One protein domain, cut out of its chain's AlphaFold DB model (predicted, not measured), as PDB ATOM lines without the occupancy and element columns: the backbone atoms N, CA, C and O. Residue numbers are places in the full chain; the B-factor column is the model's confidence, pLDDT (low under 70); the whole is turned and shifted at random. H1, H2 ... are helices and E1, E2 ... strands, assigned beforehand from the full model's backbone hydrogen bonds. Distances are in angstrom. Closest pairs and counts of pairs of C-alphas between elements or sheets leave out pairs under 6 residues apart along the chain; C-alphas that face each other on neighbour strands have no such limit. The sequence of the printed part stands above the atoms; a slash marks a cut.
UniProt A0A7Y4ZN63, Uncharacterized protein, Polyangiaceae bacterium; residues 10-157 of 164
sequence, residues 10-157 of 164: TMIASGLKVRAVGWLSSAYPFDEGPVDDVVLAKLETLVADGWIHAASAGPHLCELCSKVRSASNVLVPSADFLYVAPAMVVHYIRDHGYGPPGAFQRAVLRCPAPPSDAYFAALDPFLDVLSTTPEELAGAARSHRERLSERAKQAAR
ATOM      1  N   THR A  10      25.706  43.123  48.959       93.31
ATOM      2  CA  THR A  10      25.970  44.267  48.080       93.31
ATOM      3  C   THR A  10      24.868  45.310  48.245       93.31
ATOM      4  O   THR A  10      23.908  45.102  48.985       93.31
ATOM      5  N   MET A  11      24.942  46.411  47.491       89.38
ATOM      6  CA  MET A  11      23.876  47.416  47.475       89.38
ATOM      7  C   MET A  11      22.535  46.859  46.963       89.38
ATOM      8  O   MET A  11      21.487  47.357  47.362       89.38
ATOM      9  N   ILE A  12      22.559  45.873  46.056       89.94
ATOM     10  CA  ILE A  12      21.363  45.434  45.312       89.94
ATOM     11  C   ILE A  12      20.959  43.979  45.563       89.94
ATOM     12  O   ILE A  12      19.924  43.546  45.071       89.94
ATOM     13  N   ALA A  13      21.783  43.213  46.272       91.50
ATOM     14  CA  ALA A  13      21.577  41.786  46.487       91.50
ATOM     15  C   ALA A  13      22.314  41.314  47.741       91.50
ATOM     16  O   ALA A  13      23.400  41.809  48.052       91.50
ATOM     17  N   SER A  14      21.759  40.314  48.420       94.62
ATOM     18  CA  SER A  14      22.397  39.620  49.541       94.62
ATOM     19  C   SER A  14      22.052  38.132  49.525       94.62
ATOM     20  O   SER A  14      21.076  37.720  48.899       94.62
ATOM     21  N   GLY A  15      22.870  37.317  50.187       95.50
ATOM     22  CA  GLY A  15      22.624  35.889  50.374       95.50
ATOM     23  C   GLY A  15      23.832  35.009  50.068       95.50
ATOM     24  O   GLY A  15      24.855  35.443  49.542       95.50
ATOM     25  N   LEU A  16      23.705  33.717  50.375       96.00
ATOM     26  CA  LEU A  16      24.814  32.756  50.292       96.00
ATOM     27  C   LEU A  16      25.343  32.543  48.865       96.00
ATOM     28  O   LEU A  16      26.508  32.174  48.694       96.00
ATOM     29  N   LYS A  17      24.513  32.813  47.852       97.12
ATOM     30  CA  LYS A  17      24.866  32.742  46.428       97.12
ATOM     31  C   LYS A  17      25.401  34.062  45.853       97.12
ATOM     32  O   LYS A  17      25.756  34.097  44.683       97.12
ATOM     33  N   VAL A  18      25.472  35.141  46.632       97.12
ATOM     34  CA  VAL A  18      25.984  36.448  46.177       97.12
ATOM     35  C   VAL A  18      27.457  36.579  46.509       97.12
ATOM     36  O   VAL A  18      27.881  36.183  47.594       97.12
ATOM     37  N   ARG A  19      28.240  37.177  45.611       98.44
ATOM     38  CA  ARG A  19      29.598  37.638  45.917       98.44
ATOM     39  C   ARG A  19      29.791  39.085  45.475       98.44
ATOM     40  O   ARG A  19      29.735  39.388  44.286       98.44
ATOM     41  N   ALA A  20      30.020  39.972  46.435       98.25
ATOM     42  CA  ALA A  20      30.388  41.356  46.178       98.25
ATOM     43  C   ALA A  20      31.775  41.417  45.531       98.25
ATOM     44  O   ALA A  20      32.668  40.676  45.942       98.25
ATOM     45  N   VAL A  21      31.964  42.278  44.529       98.50
ATOM     46  CA  VAL A  21      33.290  42.553  43.958       98.50
ATOM     47  C   VAL A  21      33.428  44.035  43.636       98.50
ATOM     48  O   VAL A  21      32.542  44.610  43.012       98.50
ATOM     49  N   GLY A  22      34.545  44.657  44.006       97.19
ATOM     50  CA  GLY A  22      34.884  46.019  43.591       97.19
ATOM     51  C   GLY A  22      34.012  47.106  44.218       97.19
ATOM     52  O   GLY A  22      33.892  48.190  43.655       97.19
ATOM     53  N   TRP A  23      33.400  46.845  45.374       96.38
ATOM     54  CA  TRP A  23      32.696  47.857  46.169       96.38
ATOM     55  C   TRP A  23      33.689  48.588  47.078       96.38
ATOM     56  O   TRP A  23      33.671  48.435  48.298       96.38
ATOM     57  N   LEU A  24      34.601  49.335  46.454       95.94
ATOM     58  CA  LEU A  24      35.751  49.945  47.121       95.94
ATOM     59  C   LEU A  24      35.380  51.221  47.889       95.94
ATOM     60  O   LEU A  24      34.405  51.908  47.582       95.94
ATOM     61  N   SER A  25      36.207  51.572  48.871       94.56
ATOM     62  CA  SER A  25      36.152  52.853  49.578       94.56
ATOM     63  C   SER A  25      37.561  53.275  49.972       94.56
ATOM     64  O   SER A  25      38.397  52.425  50.262       94.56
ATOM     65  N   SER A  26      37.819  54.583  50.027       94.75
ATOM     66  CA  SER A  26      39.120  55.123  50.451       94.75
ATOM     67  C   SER A  26      39.470  54.808  51.912       94.75
ATOM     68  O   SER A  26      40.624  54.943  52.308       94.75
ATOM     69  N   ALA A  27      38.489  54.377  52.712       96.31
ATOM     70  CA  ALA A  27      38.680  53.984  54.105       96.31
ATOM     71  C   ALA A  27      39.210  52.548  54.289       96.31
ATOM     72  O   ALA A  27      39.576  52.189  55.408       96.31
ATOM     73  N   TYR A  28      39.244  51.726  53.232       95.75
ATOM     74  CA  TYR A  28      39.624  50.314  53.314       95.75
ATOM     75  C   TYR A  28      40.670  49.963  52.250       95.75
ATOM     76  O   TYR A  28      40.553  50.422  51.112       95.75
ATOM     77  N   PRO A  29      41.681  49.140  52.583       96.06
ATOM     78  CA  PRO A  29      42.609  48.635  51.582       96.06
ATOM     79  C   PRO A  29      41.888  47.696  50.609       96.06
ATOM     80  O   PRO A  29      40.877  47.074  50.950       96.06
ATOM     81  N   PHE A  30      42.444  47.571  49.409       97.44
ATOM     82  CA  PHE A  30      42.021  46.609  48.401       97.44
ATOM     83  C   PHE A  30      43.246  45.976  47.748       97.44
ATOM     84  O   PHE A  30      44.334  46.553  47.772       97.44
ATOM     85  N   ASP A  31      43.059  44.787  47.183       97.81
ATOM     86  CA  ASP A  31      44.134  44.099  46.482       97.81
ATOM     87  C   ASP A  31      44.446  44.825  45.172       97.81
ATOM     88  O   ASP A  31      43.554  45.139  44.380       97.81
ATOM     89  N   GLU A  32      45.729  45.081  44.938       97.75
ATOM     90  CA  GLU A  32      46.244  45.602  43.677       97.75
ATOM     91  C   GLU A  32      46.918  44.481  42.888       97.75
ATOM     92  O   GLU A  32      47.547  43.583  43.455       97.75
ATOM     93  N   GLY A  33      46.816  44.526  41.563       95.12
ATOM     94  CA  GLY A  33      47.489  43.535  40.738       95.12
ATOM     95  C   GLY A  33      47.157  43.619  39.255       95.12
ATOM     96  O   GLY A  33      46.198  44.282  38.859       95.12
ATOM     97  N   PRO A  34      47.949  42.935  38.413       95.12
ATOM     98  CA  PRO A  34      47.700  42.904  36.982       95.12
ATOM     99  C   PRO A  34      46.374  42.200  36.675       95.12
ATOM    100  O   PRO A  34      46.056  41.152  37.243       95.12
ATOM    101  N   VAL A  35      45.635  42.758  35.720       98.25
ATOM    102  CA  VAL A  35      44.440  42.155  35.125       98.25
ATOM    103  C   VAL A  35      44.699  42.007  33.636       98.25
ATOM    104  O   VAL A  35      45.125  42.960  32.989       98.25
ATOM    105  N   ASP A  36      44.471  40.809  33.104       98.19
ATOM    106  CA  ASP A  36      44.656  40.538  31.678       98.19
ATOM    107  C   ASP A  36      43.675  41.378  30.837       98.19
ATOM    108  O   ASP A  36      42.485  41.473  31.165       98.19
ATOM    109  N   ASP A  37      44.157  41.949  29.732       98.19
ATOM    110  CA  ASP A  37      43.366  42.758  28.802       98.19
ATOM    111  C   ASP A  37      42.112  42.022  28.315       98.19
ATOM    112  O   ASP A  37      41.065  42.641  28.117       98.19
ATOM    113  N   VAL A  38      42.166  40.691  28.174       98.38
ATOM    114  CA  VAL A  38      40.995  39.899  27.768       98.38
ATOM    115  C   VAL A  38      39.897  39.888  28.838       98.38
ATOM    116  O   VAL A  38      38.710  39.906  28.506       98.38
ATOM    117  N   VAL A  39      40.269  39.908  30.122       98.56
ATOM    118  CA  VAL A  39      39.317  40.026  31.238       98.56
ATOM    119  C   VAL A  39      38.707  41.420  31.233       98.56
ATOM    120  O   VAL A  39      37.488  41.555  31.336       98.56
ATOM    121  N   LEU A  40      39.543  42.449  31.080       98.31
ATOM    122  CA  LEU A  40      39.118  43.843  31.092       98.31
ATOM    123  C   LEU A  40      38.166  44.160  29.927       98.31
ATOM    124  O   LEU A  40      37.066  44.664  30.152       98.31
ATOM    125  N   ALA A  41      38.516  43.748  28.706       98.31
ATOM    126  CA  ALA A  41      37.670  43.902  27.524       98.31
ATOM    127  C   ALA A  41      36.323  43.178  27.679       98.31
ATOM    128  O   ALA A  41      35.265  43.720  27.350       98.31
ATOM    129  N   LYS A  42      36.333  41.959  28.232       98.56
ATOM    130  CA  LYS A  42      35.101  41.210  28.498       98.56
ATOM    131  C   LYS A  42      34.231  41.906  29.547       98.56
ATOM    132  O   LYS A  42      33.012  41.960  29.387       98.56
ATOM    133  N   LEU A  43      34.838  42.447  30.601       98.31
ATOM    134  CA  LEU A  43      34.133  43.183  31.648       98.31
ATOM    135  C   LEU A  43      33.510  44.478  31.115       98.31
ATOM    136  O   LEU A  43      32.388  44.807  31.487       98.31
ATOM    137  N   GLU A  44      34.178  45.171  30.194       97.88
ATOM    138  CA  GLU A  44      33.621  46.331  29.491       97.88
ATOM    139  C   GLU A  44      32.375  45.980  28.683       97.88
ATOM    140  O   GLU A  44      31.380  46.697  28.776       97.88
ATOM    141  N   THR A  45      32.379  44.856  27.956       97.88
ATOM    142  CA  THR A  45      31.167  44.357  27.284       97.88
ATOM    143  C   THR A  45      30.051  44.080  28.292       97.88
ATOM    144  O   THR A  45      28.911  44.487  28.081       97.88
ATOM    145  N   LEU A  46      30.368  43.431  29.418       98.12
ATOM    146  CA  LEU A  46      29.382  43.150  30.465       98.12
ATOM    147  C   LEU A  46      28.812  44.433  31.089       98.12
ATOM    148  O   LEU A  46      27.622  44.489  31.374       98.12
ATOM    149  N   VAL A  47      29.625  45.473  31.275       96.19
ATOM    150  CA  VAL A  47      29.170  46.775  31.785       96.19
ATOM    151  C   VAL A  47      28.334  47.536  30.749       96.19
ATOM    152  O   VAL A  47      27.354  48.184  31.113       96.19
ATOM    153  N   ALA A  48      28.712  47.482  29.472       95.12
ATOM    154  CA  ALA A  48      28.050  48.233  28.407       95.12
ATOM    155  C   ALA A  48      26.685  47.650  28.015       95.12
ATOM    156  O   ALA A  48      25.758  48.419  27.717       95.12
ATOM    157  N   ASP A  49      26.596  46.317  28.014       96.38
ATOM    158  CA  ASP A  49      25.510  45.561  27.390       96.38
ATOM    159  C   ASP A  49      24.837  44.568  28.348       96.38
ATOM    160  O   ASP A  49      23.906  43.880  27.948       96.38
ATOM    161  N   GLY A  50      25.303  44.456  29.595       94.94
ATOM    162  CA  GLY A  50      24.704  43.595  30.612       94.94
ATOM    163  C   GLY A  50      23.383  44.134  31.156       94.94
ATOM    164  O   GLY A  50      23.109  45.339  31.168       94.94
ATOM    165  N   TRP A  51      22.565  43.214  31.657       94.31
ATOM    166  CA  TRP A  51      21.297  43.548  32.290       94.31
ATOM    167  C   TRP A  51      21.459  43.742  33.805       94.31
ATOM    168  O   TRP A  51      22.273  43.081  34.448       94.31
ATOM    169  N   ILE A  52      20.652  44.641  34.376       85.31
ATOM    170  CA  ILE A  52      20.558  44.894  35.819       85.31
ATOM    171  C   ILE A  52      19.096  44.824  36.262       85.31
ATOM    172  O   ILE A  52      18.214  45.332  35.567       85.31
ATOM    173  N   HIS A  53      18.850  44.206  37.420       74.38
ATOM    174  CA  HIS A  53      17.497  43.978  37.944       74.38
ATOM    175  C   HIS A  53      16.952  45.141  38.796       74.38
ATOM    176  O   HIS A  53      15.742  45.300  38.912       74.38
ATOM    177  N   ALA A  54      17.811  46.018  39.324       67.50
ATOM    178  CA  ALA A  54      17.409  47.013  40.321       67.50
ATOM    179  C   ALA A  54      17.507  48.475  39.850       67.50
ATOM    180  O   ALA A  54      18.361  48.846  39.040       67.50
ATOM    181  N   ALA A  55      16.659  49.323  40.444       58.28
ATOM    182  CA  ALA A  55      16.798  50.775  40.409       58.28
ATOM    183  C   ALA A  55      18.025  51.219  41.229       58.28
ATOM    184  O   ALA A  55      18.288  50.698  42.311       58.28
ATOM    185  N   SER A  56      18.786  52.190  40.721       62.62
ATOM    186  CA  SER A  56      19.968  52.706  41.416       62.62
ATOM    187  C   SER A  56      19.585  53.551  42.634       62.62
ATOM    188  O   SER A  56      18.748  54.445  42.498       62.62
ATOM    189  N   ALA A  57      20.289  53.407  43.761       66.38
ATOM    190  CA  ALA A  57      20.198  54.317  44.915       66.38
ATOM    191  C   ALA A  57      20.861  55.700  44.671       66.38
ATOM    192  O   ALA A  57      21.242  56.395  45.612       66.38
ATOM    193  N   GLY A  58      21.020  56.102  43.405       74.31
ATOM    194  CA  GLY A  58      21.779  57.273  42.969       74.31
ATOM    195  C   GLY A  58      23.200  56.933  42.489       74.31
ATOM    196  O   GLY A  58      23.675  55.809  42.663       74.31
ATOM    197  N   PRO A  59      23.886  57.883  41.830       80.06
ATOM    198  CA  PRO A  59      25.240  57.673  41.331       80.06
ATOM    199  C   PRO A  59      26.264  57.657  42.470       80.06
ATOM    200  O   PRO A  59      26.336  58.593  43.266       80.06
ATOM    201  N   HIS A  60      27.117  56.636  42.493       82.12
ATOM    202  CA  HIS A  60      28.321  56.612  43.313       82.12
ATOM    203  C   HIS A  60      29.424  57.415  42.613       82.12
ATOM    204  O   HIS A  60      29.714  57.179  41.440       82.12
ATOM    205  N   LEU A  61      30.010  58.383  43.318       91.38
ATOM    206  CA  LEU A  61      31.213  59.103  42.899       91.38
ATOM    207  C   LEU A  61      32.431  58.329  43.403       91.38
ATOM    208  O   LEU A  61      32.468  57.985  44.579       91.38
ATOM    209  N   CYS A  62      33.423  58.090  42.545       94.81
ATOM    210  CA  CYS A  62      34.659  57.426  42.943       94.81
ATOM    211  C   CYS A  62      35.337  58.186  44.094       94.81
ATOM    212  O   CYS A  62      35.823  59.300  43.906       94.81
ATOM    213  N   GLU A  63      35.401  57.566  45.273       93.62
ATOM    214  CA  GLU A  63      36.011  58.146  46.478       93.62
ATOM    215  C   GLU A  63      37.546  58.269  46.365       93.62
ATOM    216  O   GLU A  63      38.152  59.049  47.094       93.62
ATOM    217  N   LEU A  64      38.175  57.535  45.436       95.06
ATOM    218  CA  LEU A  64      39.634  57.498  45.264       95.06
ATOM    219  C   LEU A  64      40.174  58.680  44.440       95.06
ATOM    220  O   LEU A  64      41.270  59.164  44.706       95.06
ATOM    221  N   CYS A  65      39.420  59.167  43.444       96.06
ATOM    222  CA  CYS A  65      39.847  60.301  42.607       96.06
ATOM    223  C   CYS A  65      38.804  61.396  42.389       96.06
ATOM    224  O   CYS A  65      39.149  62.449  41.857       96.06
ATOM    225  N   SER A  66      37.537  61.173  42.743       94.81
ATOM    226  CA  SER A  66      36.424  62.107  42.516       94.81
ATOM    227  C   SER A  66      36.148  62.476  41.045       94.81
ATOM    228  O   SER A  66      35.469  63.468  40.784       94.81
ATOM    229  N   LYS A  67      36.635  61.693  40.067       94.75
ATOM    230  CA  LYS A  67      36.490  62.000  38.624       94.75
ATOM    231  C   LYS A  67      35.355  61.244  37.935       94.75
ATOM    232  O   LYS A  67      34.709  61.789  37.045       94.75
ATOM    233  N   VAL A  68      35.117  59.994  38.328       95.00
ATOM    234  CA  VAL A  68      34.138  59.107  37.684       95.00
ATOM    235  C   VAL A  68      32.938  58.913  38.595       95.00
ATOM    236  O   VAL A  68      33.087  58.761  39.806       95.00
ATOM    237  N   ARG A  69      31.738  58.910  38.009       93.56
ATOM    238  CA  ARG A  69      30.507  58.532  38.702       93.56
ATOM    239  C   ARG A  69      29.727  57.503  37.903       93.56
ATOM    240  O   ARG A  69      29.630  57.619  36.685       93.56
ATOM    241  N   SER A  70      29.137  56.535  38.588       90.94
ATOM    242  CA  SER A  70      28.220  55.571  37.982       90.94
ATOM    243  C   SER A  70      27.151  55.146  38.976       90.94
ATOM    244  O   SER A  70      27.397  55.084  40.175       90.94
ATOM    245  N   ALA A  71      25.959  54.860  38.465       88.62
ATOM    246  CA  ALA A  71      24.832  54.333  39.230       88.62
ATOM    247  C   ALA A  71      24.497  52.877  38.845       88.62
ATOM    248  O   ALA A  71      23.549  52.303  39.373       88.62
ATOM    249  N   SER A  72      25.234  52.305  37.883       91.12
ATOM    250  CA  SER A  72      24.969  50.971  37.340       91.12
ATOM    251  C   SER A  72      25.788  49.896  38.048       91.12
ATOM    252  O   SER A  72      26.832  50.173  38.643       91.12
ATOM    253  N   ASN A  73      25.333  48.658  37.903       93.88
ATOM    254  CA  ASN A  73      25.990  47.454  38.387       93.88
ATOM    255  C   ASN A  73      26.269  46.510  37.215       93.88
ATOM    256  O   ASN A  73      25.750  46.700  36.116       93.88
ATOM    257  N   VAL A  74      27.078  45.488  37.451       95.69
ATOM    258  CA  VAL A  74      27.304  44.384  36.526       95.69
ATOM    259  C   VAL A  74      27.055  43.068  37.252       95.69
ATOM    260  O   VAL A  74      27.500  42.869  38.385       95.69
ATOM    261  N   LEU A  75      26.307  42.190  36.587       97.44
ATOM    262  CA  LEU A  75      25.994  40.843  37.045       97.44
ATOM    263  C   LEU A  75      26.854  39.849  36.269       97.44
ATOM    264  O   LEU A  75      26.792  39.800  35.035       97.44
ATOM    265  N   VAL A  76      27.648  39.060  36.990       98.31
ATOM    266  CA  VAL A  76      28.523  38.037  36.413       98.31
ATOM    267  C   VAL A  76      28.168  36.683  37.032       98.31
ATOM    268  O   VAL A  76      28.639  36.367  38.129       98.31
ATOM    269  N   PRO A  77      27.308  35.882  36.378       97.94
ATOM    270  CA  PRO A  77      26.983  34.549  36.860       97.94
ATOM    271  C   PRO A  77      28.188  33.611  36.760       97.94
ATOM    272  O   PRO A  77      29.005  33.679  35.840       97.94
ATOM    273  N   SER A  78      28.275  32.697  37.717       96.81
ATOM    274  CA  SER A  78      29.173  31.545  37.705       96.81
ATOM    275  C   SER A  78      28.381  30.273  38.016       96.81
ATOM    276  O   SER A  78      27.155  30.312  38.067       96.81
ATOM    277  N   ALA A  79      29.059  29.141  38.214       93.38
ATOM    278  CA  ALA A  79      28.385  27.898  38.592       93.38
ATOM    279  C   ALA A  79      27.719  27.994  39.977       93.38
ATOM    280  O   ALA A  79      26.600  27.524  40.151       93.38
ATOM    281  N   ASP A  80      28.395  28.632  40.937       94.56
ATOM    282  CA  ASP A  80      27.990  28.610  42.350       94.56
ATOM    283  C   ASP A  80      27.472  29.963  42.847       94.56
ATOM    284  O   ASP A  80      26.644  30.030  43.758       94.56
ATOM    285  N   PHE A  81      27.968  31.055  42.258       97.44
ATOM    286  CA  PHE A  81      27.723  32.411  42.741       97.44
ATOM    287  C   PHE A  81      27.323  33.369  41.627       97.44
ATOM    288  O   PHE A  81      27.855  33.310  40.515       97.44
ATOM    289  N   LEU A  82      26.469  34.322  41.980       97.94
ATOM    290  CA  LEU A  82      26.288  35.556  41.243       97.94
ATOM    291  C   LEU A  82      27.255  36.593  41.803       97.94
ATOM    292  O   LEU A  82      27.096  37.061  42.936       97.94
ATOM    293  N   TYR A  83      28.257  36.961  41.011       98.50
ATOM    294  CA  TYR A  83      29.096  38.094  41.361       98.50
ATOM    295  C   TYR A  83      28.392  39.391  40.982       98.50
ATOM    296  O   TYR A  83      27.871  39.530  39.871       98.50
ATOM    297  N   VAL A  84      28.399  40.341  41.910       97.00
ATOM    298  CA  VAL A  84      27.743  41.636  41.767       97.00
ATOM    299  C   VAL A  84      28.765  42.727  42.050       97.00
ATOM    300  O   VAL A  84      29.296  42.825  43.160       97.00
ATOM    301  N   ALA A  85      29.026  43.558  41.046       96.56
ATOM    302  CA  ALA A  85      29.987  44.651  41.126       96.56
ATOM    303  C   ALA A  85      29.365  45.973  40.658       96.56
ATOM    304  O   ALA A  85      28.480  45.952  39.798       96.56
ATOM    305  N   PRO A  86      29.824  47.133  41.156       95.19
ATOM    306  CA  PRO A  86      29.475  48.401  40.538       95.19
ATOM    307  C   PRO A  86      30.114  48.474  39.146       95.19
ATOM    308  O   PRO A  86      31.222  47.984  38.931       95.19
ATOM    309  N   ALA A  87      29.476  49.156  38.194       94.50
ATOM    310  CA  ALA A  87      30.029  49.333  36.845       94.50
ATOM    311  C   ALA A  87      31.397  50.055  36.833       94.50
ATOM    312  O   ALA A  87      32.155  49.937  35.873       94.50
ATOM    313  N   MET A  88      31.744  50.767  37.914       95.62
ATOM    314  CA  MET A  88      33.075  51.357  38.111       95.62
ATOM    315  C   MET A  88      34.189  50.343  38.359       95.62
ATOM    316  O   MET A  88      35.340  50.756  38.385       95.62
ATOM    317  N   VAL A  89      33.908  49.042  38.460       97.69
ATOM    318  CA  VAL A  89      34.953  48.011  38.532       97.69
ATOM    319  C   VAL A  89      36.002  48.158  37.417       97.69
ATOM    320  O   VAL A  89      37.191  48.039  37.685       97.69
ATOM    321  N   VAL A  90      35.591  48.539  36.199       98.19
ATOM    322  CA  VAL A  90      36.503  48.827  35.073       98.19
ATOM    323  C   VAL A  90      37.397  50.037  35.365       98.19
ATOM    324  O   VAL A  90      38.596  50.002  35.098       98.19
ATOM    325  N   HIS A  91      36.827  51.102  35.934       97.81
ATOM    326  CA  HIS A  91      37.566  52.298  36.341       97.81
ATOM    327  C   HIS A  91      38.552  51.986  37.475       97.81
ATOM    328  O   HIS A  91      39.698  52.414  37.416       97.81
ATOM    329  N   TYR A  92      38.143  51.199  38.472       98.38
ATOM    330  CA  TYR A  92      39.021  50.804  39.571       98.38
ATOM    331  C   TYR A  92      40.213  49.973  39.083       98.38
ATOM    332  O   TYR A  92      41.334  50.218  39.518       98.38
ATOM    333  N   ILE A  93      40.000  49.048  38.141       98.44
ATOM    334  CA  ILE A  93      41.097  48.282  37.533       98.44
ATOM    335  C   ILE A  93      42.051  49.221  36.782       98.44
ATOM    336  O   ILE A  93      43.251  49.219  37.036       98.44
ATOM    337  N   ARG A  94      41.519  50.050  35.873       97.50
ATOM    338  CA  ARG A  94      42.331  50.883  34.968       97.50
ATOM    339  C   ARG A  94      43.081  52.009  35.672       97.50
ATOM    340  O   ARG A  94      44.254  52.226  35.396       97.50
ATOM    341  N   ASP A  95      42.394  52.732  36.549       97.69
ATOM    342  CA  ASP A  95      42.882  54.010  37.077       97.69
ATOM    343  C   ASP A  95      43.378  53.906  38.525       97.69
ATOM    344  O   ASP A  95      44.024  54.829  39.023       97.69
ATOM    345  N   HIS A  96      43.074  52.794  39.204       97.69
ATOM    346  CA  HIS A  96      43.413  52.576  40.611       97.69
ATOM    347  C   HIS A  96      44.139  51.255  40.883       97.69
ATOM    348  O   HIS A  96      44.389  50.949  42.043       97.69
ATOM    349  N   GLY A  97      44.486  50.482  39.847       98.00
ATOM    350  CA  GLY A  97      45.284  49.262  39.990       98.00
ATOM    351  C   GLY A  97      44.575  48.123  40.722       98.00
ATOM    352  O   GLY A  97      45.223  47.136  41.064       98.00
ATOM    353  N   TYR A  98      43.264  48.242  40.958       98.62
ATOM    354  CA  TYR A  98      42.482  47.224  41.649       98.62
ATOM    355  C   TYR A  98      42.602  45.886  40.915       98.62
ATOM    356  O   TYR A  98      42.269  45.791  39.733       98.62
ATOM    357  N   GLY A  99      43.067  44.864  41.631       98.69
ATOM    358  CA  GLY A  99      43.181  43.487  41.176       98.69
ATOM    359  C   GLY A  99      42.024  42.656  41.732       98.69
ATOM    360  O   GLY A  99      42.122  42.172  42.857       98.69
ATOM    361  N   PRO A 100      40.930  42.434  40.975       98.56
ATOM    362  CA  PRO A 100      39.777  41.703  41.480       98.56
ATOM    363  C   PRO A 100      40.133  40.248  41.802       98.56
ATOM    364  O   PRO A 100      41.002  39.673  41.131       98.56
ATOM    365  N   PRO A 101      39.394  39.583  42.710       98.50
ATOM    366  CA  PRO A 101      39.633  38.184  43.042       98.50
ATOM    367  C   PRO A 101      39.723  37.293  41.799       98.50
ATOM    368  O   PRO A 101      38.864  37.337  40.915       98.50
ATOM    369  N   GLY A 102      40.719  36.404  41.738       98.31
ATOM    370  CA  GLY A 102      40.931  35.556  40.555       98.31
ATOM    371  C   GLY A 102      39.723  34.674  40.192       98.31
ATOM    372  O   GLY A 102      39.526  34.331  39.028       98.31
ATOM    373  N   ALA A 103      38.877  34.326  41.168       98.25
ATOM    374  CA  ALA A 103      37.619  33.618  40.919       98.25
ATOM    375  C   ALA A 103      36.608  34.461  40.122       98.25
ATOM    376  O   ALA A 103      35.969  33.931  39.213       98.25
ATOM    377  N   PHE A 104      36.529  35.766  40.396       98.62
ATOM    378  CA  PHE A 104      35.717  36.705  39.627       98.62
ATOM    379  C   PHE A 104      36.252  36.862  38.204       98.62
ATOM    380  O   PHE A 104      35.487  36.743  37.254       98.62
ATOM    381  N   GLN A 105      37.569  37.027  38.036       98.62
ATOM    382  CA  GLN A 105      38.177  37.135  36.703       98.62
ATOM    383  C   GLN A 105      37.863  35.905  35.831       98.62
ATOM    384  O   GLN A 105      37.460  36.029  34.675       98.62
ATOM    385  N   ARG A 106      37.947  34.693  36.403       98.56
ATOM    386  CA  ARG A 106      37.539  33.457  35.708       98.56
ATOM    387  C   ARG A 106      36.046  33.427  35.375       98.56
ATOM    388  O   ARG A 106      35.684  32.922  34.313       98.56
ATOM    389  N   ALA A 107      35.188  33.933  36.260       98.62
ATOM    390  CA  ALA A 107      33.753  34.031  36.005       98.62
ATOM    391  C   ALA A 107      33.453  35.009  34.858       98.62
ATOM    392  O   ALA A 107      32.680  34.666  33.970       98.62
ATOM    393  N   VAL A 108      34.132  36.161  34.803       98.75
ATOM    394  CA  VAL A 108      34.021  37.137  33.703       98.75
ATOM    395  C   VAL A 108      34.317  36.483  32.355       98.75
ATOM    396  O   VAL A 108      33.519  36.607  31.427       98.75
ATOM    397  N   LEU A 109      35.414  35.726  32.254       98.62
ATOM    398  CA  LEU A 109      35.792  35.047  31.008       98.62
ATOM    399  C   LEU A 109      34.789  33.973  30.576       98.62
ATOM    400  O   LEU A 109      34.568  33.784  29.382       98.62
ATOM    401  N   ARG A 110      34.176  33.274  31.535       98.44
ATOM    402  CA  ARG A 110      33.173  32.230  31.267       98.44
ATOM    403  C   ARG A 110      31.768  32.784  31.050       98.44
ATOM    404  O   ARG A 110      30.922  32.070  30.520       98.44
ATOM    405  N   CYS A 111      31.517  34.025  31.454       98.50
ATOM    406  CA  CYS A 111      30.213  34.654  31.341       98.50
ATOM    407  C   CYS A 111      29.801  34.761  29.859       98.50
ATOM    408  O   CYS A 111      30.541  35.348  29.051       98.50
ATOM    409  N   PRO A 112      28.637  34.220  29.459       98.19
ATOM    410  CA  PRO A 112      28.137  34.390  28.102       98.19
ATOM    411  C   PRO A 112      27.978  35.874  27.754       98.19
ATOM    412  O   PRO A 112      27.717  36.706  28.619       98.19
ATOM    413  N   ALA A 113      28.170  36.235  26.485       96.31
ATOM    414  CA  ALA A 113      28.043  37.630  26.073       96.31
ATOM    415  C   ALA A 113      26.580  38.098  26.204       96.31
ATOM    416  O   ALA A 113      25.692  37.455  25.635       96.31
ATOM    417  N   PRO A 114      26.284  39.187  26.921       95.94
ATOM    418  CA  PRO A 114      24.955  39.769  26.905       95.94
ATOM    419  C   PRO A 114      24.706  40.479  25.557       95.94
ATOM    420  O   PRO A 114      25.661  40.846  24.872       95.94
ATOM    421  N   PRO A 115      23.443  40.646  25.132       95.44
ATOM    422  CA  PRO A 115      22.212  40.185  25.777       95.44
ATOM    423  C   PRO A 115      21.757  38.786  25.288       95.44
ATOM    424  O   PRO A 115      20.557  38.568  25.080       95.44
ATOM    425  N   SER A 116      22.683  37.845  25.038       96.88
ATOM    426  CA  SER A 116      22.353  36.511  24.491       96.88
ATOM    427  C   SER A 116      21.408  35.701  25.384       96.88
ATOM    428  O   SER A 116      21.338  35.922  26.591       96.88
ATOM    429  N   ASP A 117      20.700  34.724  24.809       96.94
ATOM    430  CA  ASP A 117      19.878  33.787  25.594       96.94
ATOM    431  C   ASP A 117      20.716  33.021  26.623       96.94
ATOM    432  O   ASP A 117      20.284  32.844  27.755       96.94
ATOM    433  N   ALA A 118      21.954  32.656  26.272       98.12
ATOM    434  CA  ALA A 118      22.875  31.994  27.191       98.12
ATOM    435  C   ALA A 118      23.223  32.867  28.412       98.12
ATOM    436  O   ALA A 118      23.393  32.334  29.505       98.12
ATOM    437  N   TYR A 119      23.312  34.193  28.251       97.94
ATOM    438  CA  TYR A 119      23.559  35.106  29.372       97.94
ATOM    439  C   TYR A 119      22.381  35.122  30.347       97.94
ATOM    440  O   TYR A 119      22.586  34.980  31.548       97.94
ATOM    441  N   PHE A 120      21.152  35.234  29.837       97.12
ATOM    442  CA  PHE A 120      19.960  35.224  30.687       97.12
ATOM    443  C   PHE A 120      19.718  33.853  31.330       97.12
ATOM    444  O   PHE A 120      19.455  33.802  32.525       97.12
ATOM    445  N   ALA A 121      19.927  32.753  30.602       96.94
ATOM    446  CA  ALA A 121      19.856  31.404  31.169       96.94
ATOM    447  C   ALA A 121      20.881  31.186  32.298       96.94
ATOM    448  O   ALA A 121      20.617  30.471  33.261       96.94
ATOM    449  N   ALA A 122      22.052  31.832  32.226       97.75
ATOM    450  CA  ALA A 122      23.040  31.783  33.303       97.75
ATOM    451  C   ALA A 122      22.606  32.553  34.569       97.75
ATOM    452  O   ALA A 122      23.204  32.355  35.625       97.75
ATOM    453  N   LEU A 123      21.582  33.413  34.490       96.69
ATOM    454  CA  LEU A 123      21.003  34.112  35.644       96.69
ATOM    455  C   LEU A 123      19.883  33.309  36.331       96.69
ATOM    456  O   LEU A 123      19.620  33.555  37.508       96.69
ATOM    457  N   ASP A 124      19.273  32.329  35.653       95.44
ATOM    458  CA  ASP A 124      18.170  31.508  36.186       95.44
ATOM    459  C   ASP A 124      18.457  30.848  37.557       95.44
ATOM    460  O   ASP A 124      17.563  30.806  38.406       95.44
ATOM    461  N   PRO A 125      19.683  30.372  37.867       96.38
ATOM    462  CA  PRO A 125      19.979  29.798  39.186       96.38
ATOM    463  C   PRO A 125      19.971  30.804  40.353       96.38
ATOM    464  O   PRO A 125      20.103  30.387  41.514       96.38
ATOM    465  N   PHE A 126      19.863  32.101  40.045       96.06
ATOM    466  CA  PHE A 126      20.005  33.232  40.965       96.06
ATOM    467  C   PHE A 126      18.763  34.137  40.999       96.06
ATOM    468  O   PHE A 126      18.837  35.271  41.468       96.06
ATOM    469  N   LEU A 127      17.616  33.674  40.496       93.69
ATOM    470  CA  LEU A 127      16.380  34.469  40.493       93.69
ATOM    471  C   LEU A 127      15.909  34.824  41.913       93.69
ATOM    472  O   LEU A 127      15.373  35.907  42.130       93.69
ATOM    473  N   ASP A 128      16.174  33.946  42.887       91.94
ATOM    474  CA  ASP A 128      15.932  34.180  44.313       91.94
ATOM    475  C   ASP A 128      16.769  35.352  44.842       91.94
ATOM    476  O   ASP A 128      16.243  36.262  45.479       91.94
ATOM    477  N   VAL A 129      18.059  35.369  44.503       91.31
ATOM    478  CA  VAL A 129      18.987  36.463  44.821       91.31
ATOM    479  C   VAL A 129      18.538  37.777  44.189       91.31
ATOM    480  O   VAL A 129      18.627  38.835  44.808       91.31
ATOM    481  N   LEU A 130      18.065  37.707  42.948       90.38
ATOM    482  CA  LEU A 130      17.592  38.859  42.195       90.38
ATOM    483  C   LEU A 130      16.174  39.276  42.589       90.38
ATOM    484  O   LEU A 130      15.702  40.266  42.066       90.38
ATOM    485  N   SER A 131      15.483  38.572  43.492       90.06
ATOM    486  CA  SER A 131      14.085  38.878  43.836       90.06
ATOM    487  C   SER A 131      13.189  39.001  42.592       90.06
ATOM    488  O   SER A 131      12.430  39.959  42.444       90.06
ATOM    489  N   THR A 132      13.318  38.047  41.668       91.19
ATOM    490  CA  THR A 132      12.611  38.037  40.381       91.19
ATOM    491  C   THR A 132      12.064  36.648  40.062       91.19
ATOM    492  O   THR A 132      12.476  35.647  40.645       91.19
ATOM    493  N   THR A 133      11.148  36.571  39.103       94.56
ATOM    494  CA  THR A 133      10.621  35.319  38.540       94.56
ATOM    495  C   THR A 133      11.197  35.029  37.143       94.56
ATOM    496  O   THR A 133      11.681  35.948  36.473       94.56
ATOM    497  N   PRO A 134      11.117  33.776  36.648       95.44
ATOM    498  CA  PRO A 134      11.519  33.449  35.275       95.44
ATOM    499  C   PRO A 134      10.765  34.263  34.210       95.44
ATOM    500  O   PRO A 134      11.337  34.671  33.200       95.44
ATOM    501  N   GLU A 135       9.478  34.531  34.438       95.81
ATOM    502  CA  GLU A 135       8.618  35.289  33.520       95.81
ATOM    503  C   GLU A 135       9.042  36.759  33.436       95.81
ATOM    504  O   GLU A 135       9.146  37.320  32.339       95.81
ATOM    505  N   GLU A 136       9.350  37.368  34.584       94.44
ATOM    506  CA  GLU A 136       9.892  38.725  34.662       94.44
ATOM    507  C   GLU A 136      11.272  38.814  34.014       94.44
ATOM    508  O   GLU A 136      11.509  39.744  33.242       94.44
ATOM    509  N   LEU A 137      12.159  37.837  34.247       94.62
ATOM    510  CA  LEU A 137      13.474  37.809  33.604       94.62
ATOM    511  C   LEU A 137      13.341  37.692  32.081       94.62
ATOM    512  O   LEU A 137      13.999  38.429  31.347       94.62
ATOM    513  N   ALA A 138      12.453  36.826  31.588       95.12
ATOM    514  CA  ALA A 138      12.196  36.684  30.158       95.12
ATOM    515  C   ALA A 138      11.639  37.980  29.542       95.12
ATOM    516  O   ALA A 138      12.024  38.362  28.432       95.12
ATOM    517  N   GLY A 139      10.744  38.675  30.250       95.44
ATOM    518  CA  GLY A 139      10.268  40.005  29.863       95.44
ATOM    519  C   GLY A 139      11.397  41.030  29.814       95.44
ATOM    520  O   GLY A 139      11.579  41.712  28.803       95.44
ATOM    521  N   ALA A 140      12.211  41.075  30.865       92.50
ATOM    522  CA  ALA A 140      13.345  41.976  30.977       92.50
ATOM    523  C   ALA A 140      14.398  41.725  29.888       92.50
ATOM    524  O   ALA A 140      14.930  42.685  29.328       92.50
ATOM    525  N   ALA A 141      14.642  40.463  29.522       95.25
ATOM    526  CA  ALA A 141      15.537  40.083  28.436       95.25
ATOM    527  C   ALA A 141      15.088  40.666  27.092       95.25
ATOM    528  O   ALA A 141      15.894  41.273  26.380       95.25
ATOM    529  N   ARG A 142      13.791  40.555  26.765       96.00
ATOM    530  CA  ARG A 142      13.216  41.152  25.547       96.00
ATOM    531  C   ARG A 142      13.378  42.671  25.545       96.00
ATOM    532  O   ARG A 142      14.013  43.212  24.641       96.00
ATOM    533  N   SER A 143      12.915  43.345  26.597       94.75
ATOM    534  CA  SER A 143      13.000  44.809  26.697       94.75
ATOM    535  C   SER A 143      14.441  45.325  26.718       94.75
ATOM    536  O   SER A 143      14.731  46.428  26.259       94.75
ATOM    537  N   HIS A 144      15.383  44.557  27.265       95.25
ATOM    538  CA  HIS A 144      16.793  44.925  27.266       95.25
ATOM    539  C   HIS A 144      17.416  44.838  25.865       95.25
ATOM    540  O   HIS A 144      18.090  45.781  25.449       95.25
ATOM    541  N   ARG A 145      17.121  43.779  25.100       95.62
ATOM    542  CA  ARG A 145      17.553  43.639  23.695       95.62
ATOM    543  C   ARG A 145      17.014  44.757  22.817       95.62
ATOM    544  O   ARG A 145      17.765  45.329  22.030       95.62
ATOM    545  N   GLU A 146      15.739  45.095  22.982       96.00
ATOM    546  CA  GLU A 146      15.111  46.211  22.272       96.00
ATOM    547  C   GLU A 146      15.829  47.530  22.579       96.00
ATOM    548  O   GLU A 146      16.251  48.226  21.658       96.00
ATOM    549  N   ARG A 147      16.079  47.837  23.862       93.25
ATOM    550  CA  ARG A 147      16.823  49.047  24.259       93.25
ATOM    551  C   ARG A 147      18.230  49.107  23.665       93.25
ATOM    552  O   ARG A 147      18.644  50.174  23.217       93.25
ATOM    553  N   LEU A 148      18.967  47.993  23.655       93.50
ATOM    554  CA  LEU A 148      20.303  47.945  23.051       93.50
ATOM    555  C   LEU A 148      20.243  48.132  21.529       93.50
ATOM    556  O   LEU A 148      21.054  48.876  20.978       93.50
ATOM    557  N   SER A 149      19.254  47.532  20.859       94.12
ATOM    558  CA  SER A 149      19.022  47.728  19.423       94.12
ATOM    559  C   SER A 149      18.725  49.191  19.095       94.12
ATOM    560  O   SER A 149      19.337  49.757  18.190       94.12
ATOM    561  N   GLU A 150      17.849  49.842  19.863       94.19
ATOM    562  CA  GLU A 150      17.528  51.257  19.670       94.19
ATOM    563  C   GLU A 150      18.731  52.165  19.950       94.19
ATOM    564  O   GLU A 150      19.019  53.059  19.153       94.19
ATOM    565  N   ARG A 151      19.509  51.895  21.010       91.50
ATOM    566  CA  ARG A 151      20.765  52.613  21.292       91.50
ATOM    567  C   ARG A 151      21.748  52.493  20.123       91.50
ATOM    568  O   ARG A 151      22.341  53.495  19.726       91.50
ATOM    569  N   ALA A 152      21.893  51.298  19.546       90.88
ATOM    570  CA  ALA A 152      22.763  51.058  18.397       90.88
ATOM    571  C   ALA A 152      22.291  51.812  17.143       90.88
ATOM    572  O   ALA A 152      23.093  52.487  16.494       90.88
ATOM    573  N   LYS A 153      20.986  51.780  16.832       92.00
ATOM    574  CA  LYS A 153      20.403  52.559  15.725       92.00
ATOM    575  C   LYS A 153      20.638  54.055  15.912       92.00
ATOM    576  O   LYS A 153      20.994  54.746  14.962       92.00
ATOM    577  N   GLN A 154      20.456  54.562  17.129       89.50
ATOM    578  CA  GLN A 154      20.615  55.982  17.435       89.50
ATOM    579  C   GLN A 154      22.076  56.434  17.323       89.50
ATOM    580  O   GLN A 154      22.329  57.510  16.786       89.50
ATOM    581  N   ALA A 155      23.029  55.596  17.745       87.88
ATOM    582  CA  ALA A 155      24.461  55.837  17.571       87.88
ATOM    583  C   ALA A 155      24.910  55.805  16.095       87.88
ATOM    584  O   ALA A 155      25.840  56.521  15.731       87.88
ATOM    585  N   ALA A 156      24.243  55.016  15.245       86.19
ATOM    586  CA  ALA A 156      24.536  54.914  13.813       86.19
ATOM    587  C   ALA A 156      23.920  56.043  12.961       86.19
ATOM    588  O   ALA A 156      24.226  56.149  11.771       86.19
ATOM    589  N   ARG A 157      23.047  56.892  13.528       82.88
ATOM    590  CA  ARG A 157      22.466  58.024  12.790       82.88
ATOM    591  C   ARG A 157      23.562  59.051  12.474       82.88
ATOM    592  O   ARG A 157      24.237  59.501  13.402       82.88
TER     593      ARG A 157
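Overview. This is residues 10 to 157 of the 164 residues of an uncharacterized protein of Polyangiaceae bacterium (UniProt A0A7Y4ZN63). A small three-stranded sheet is covered on one face by two helices, H1 and H3, while the long helix H5 lies at the outside, off the sheet; residues 149 to 157, of which 149 to 156 belong to H5, stick out. Under half of the 148 printed residues, 71, are in named elements, mostly helix. Five helices and three strands follow as E1 H1 E2 E3 H2 H3 H4 H5; the mixed sheet runs E1 E3 E2. The whole is compact, with a radius of gyration of the C-alphas of 15.2 A and spans of 43 by 41 by 30 A.

Arrangement. Start at inner strand E3, residues 82 to 86: its parallel neighbour is E1, residues 18 to 20, with N 84 and O 19 within hydrogen-bond range at 2.9 A. E2, residues 73 to 77, is antiparallel, a hairpin with E3; find N 74 and O 85 2.8 A apart. H1, residues 37 to 49, and H3, residues 102 to 110, are on the same face, giving two layers, helices on one face of a sheet. Residues 38 to 43 of H1 touch H3 at a steep tilt of 64 degrees, closest at the C-alphas of Val 39 and Leu 109, 6.1 A. H1 only just touches H2, residues 89 to 96, with 3 pairs of C-alphas within 8 A. H4, residues 117 to 121, only grazes the sheet and only just touches H5, residues 134 to 156, closest at the C-alphas of Phe 120 and Ala 141, 6.9 A. In the five helices every O i to N i+4 pair is within hydrogen-bond range.

Along the chain. Find E1's start, C-alpha 18, at (25.984, 36.448, 46.177). H5 runs 33.0 A to C-alpha 156 at (24.536, 54.914, 13.813); H1 spans 18.1 A.

Size, cuts and confidence. The printed part has no cut. Links E1 to H1, H1 to E2 and H4 to H5 are long. Residues 54 to 57 are under pLDDT 70.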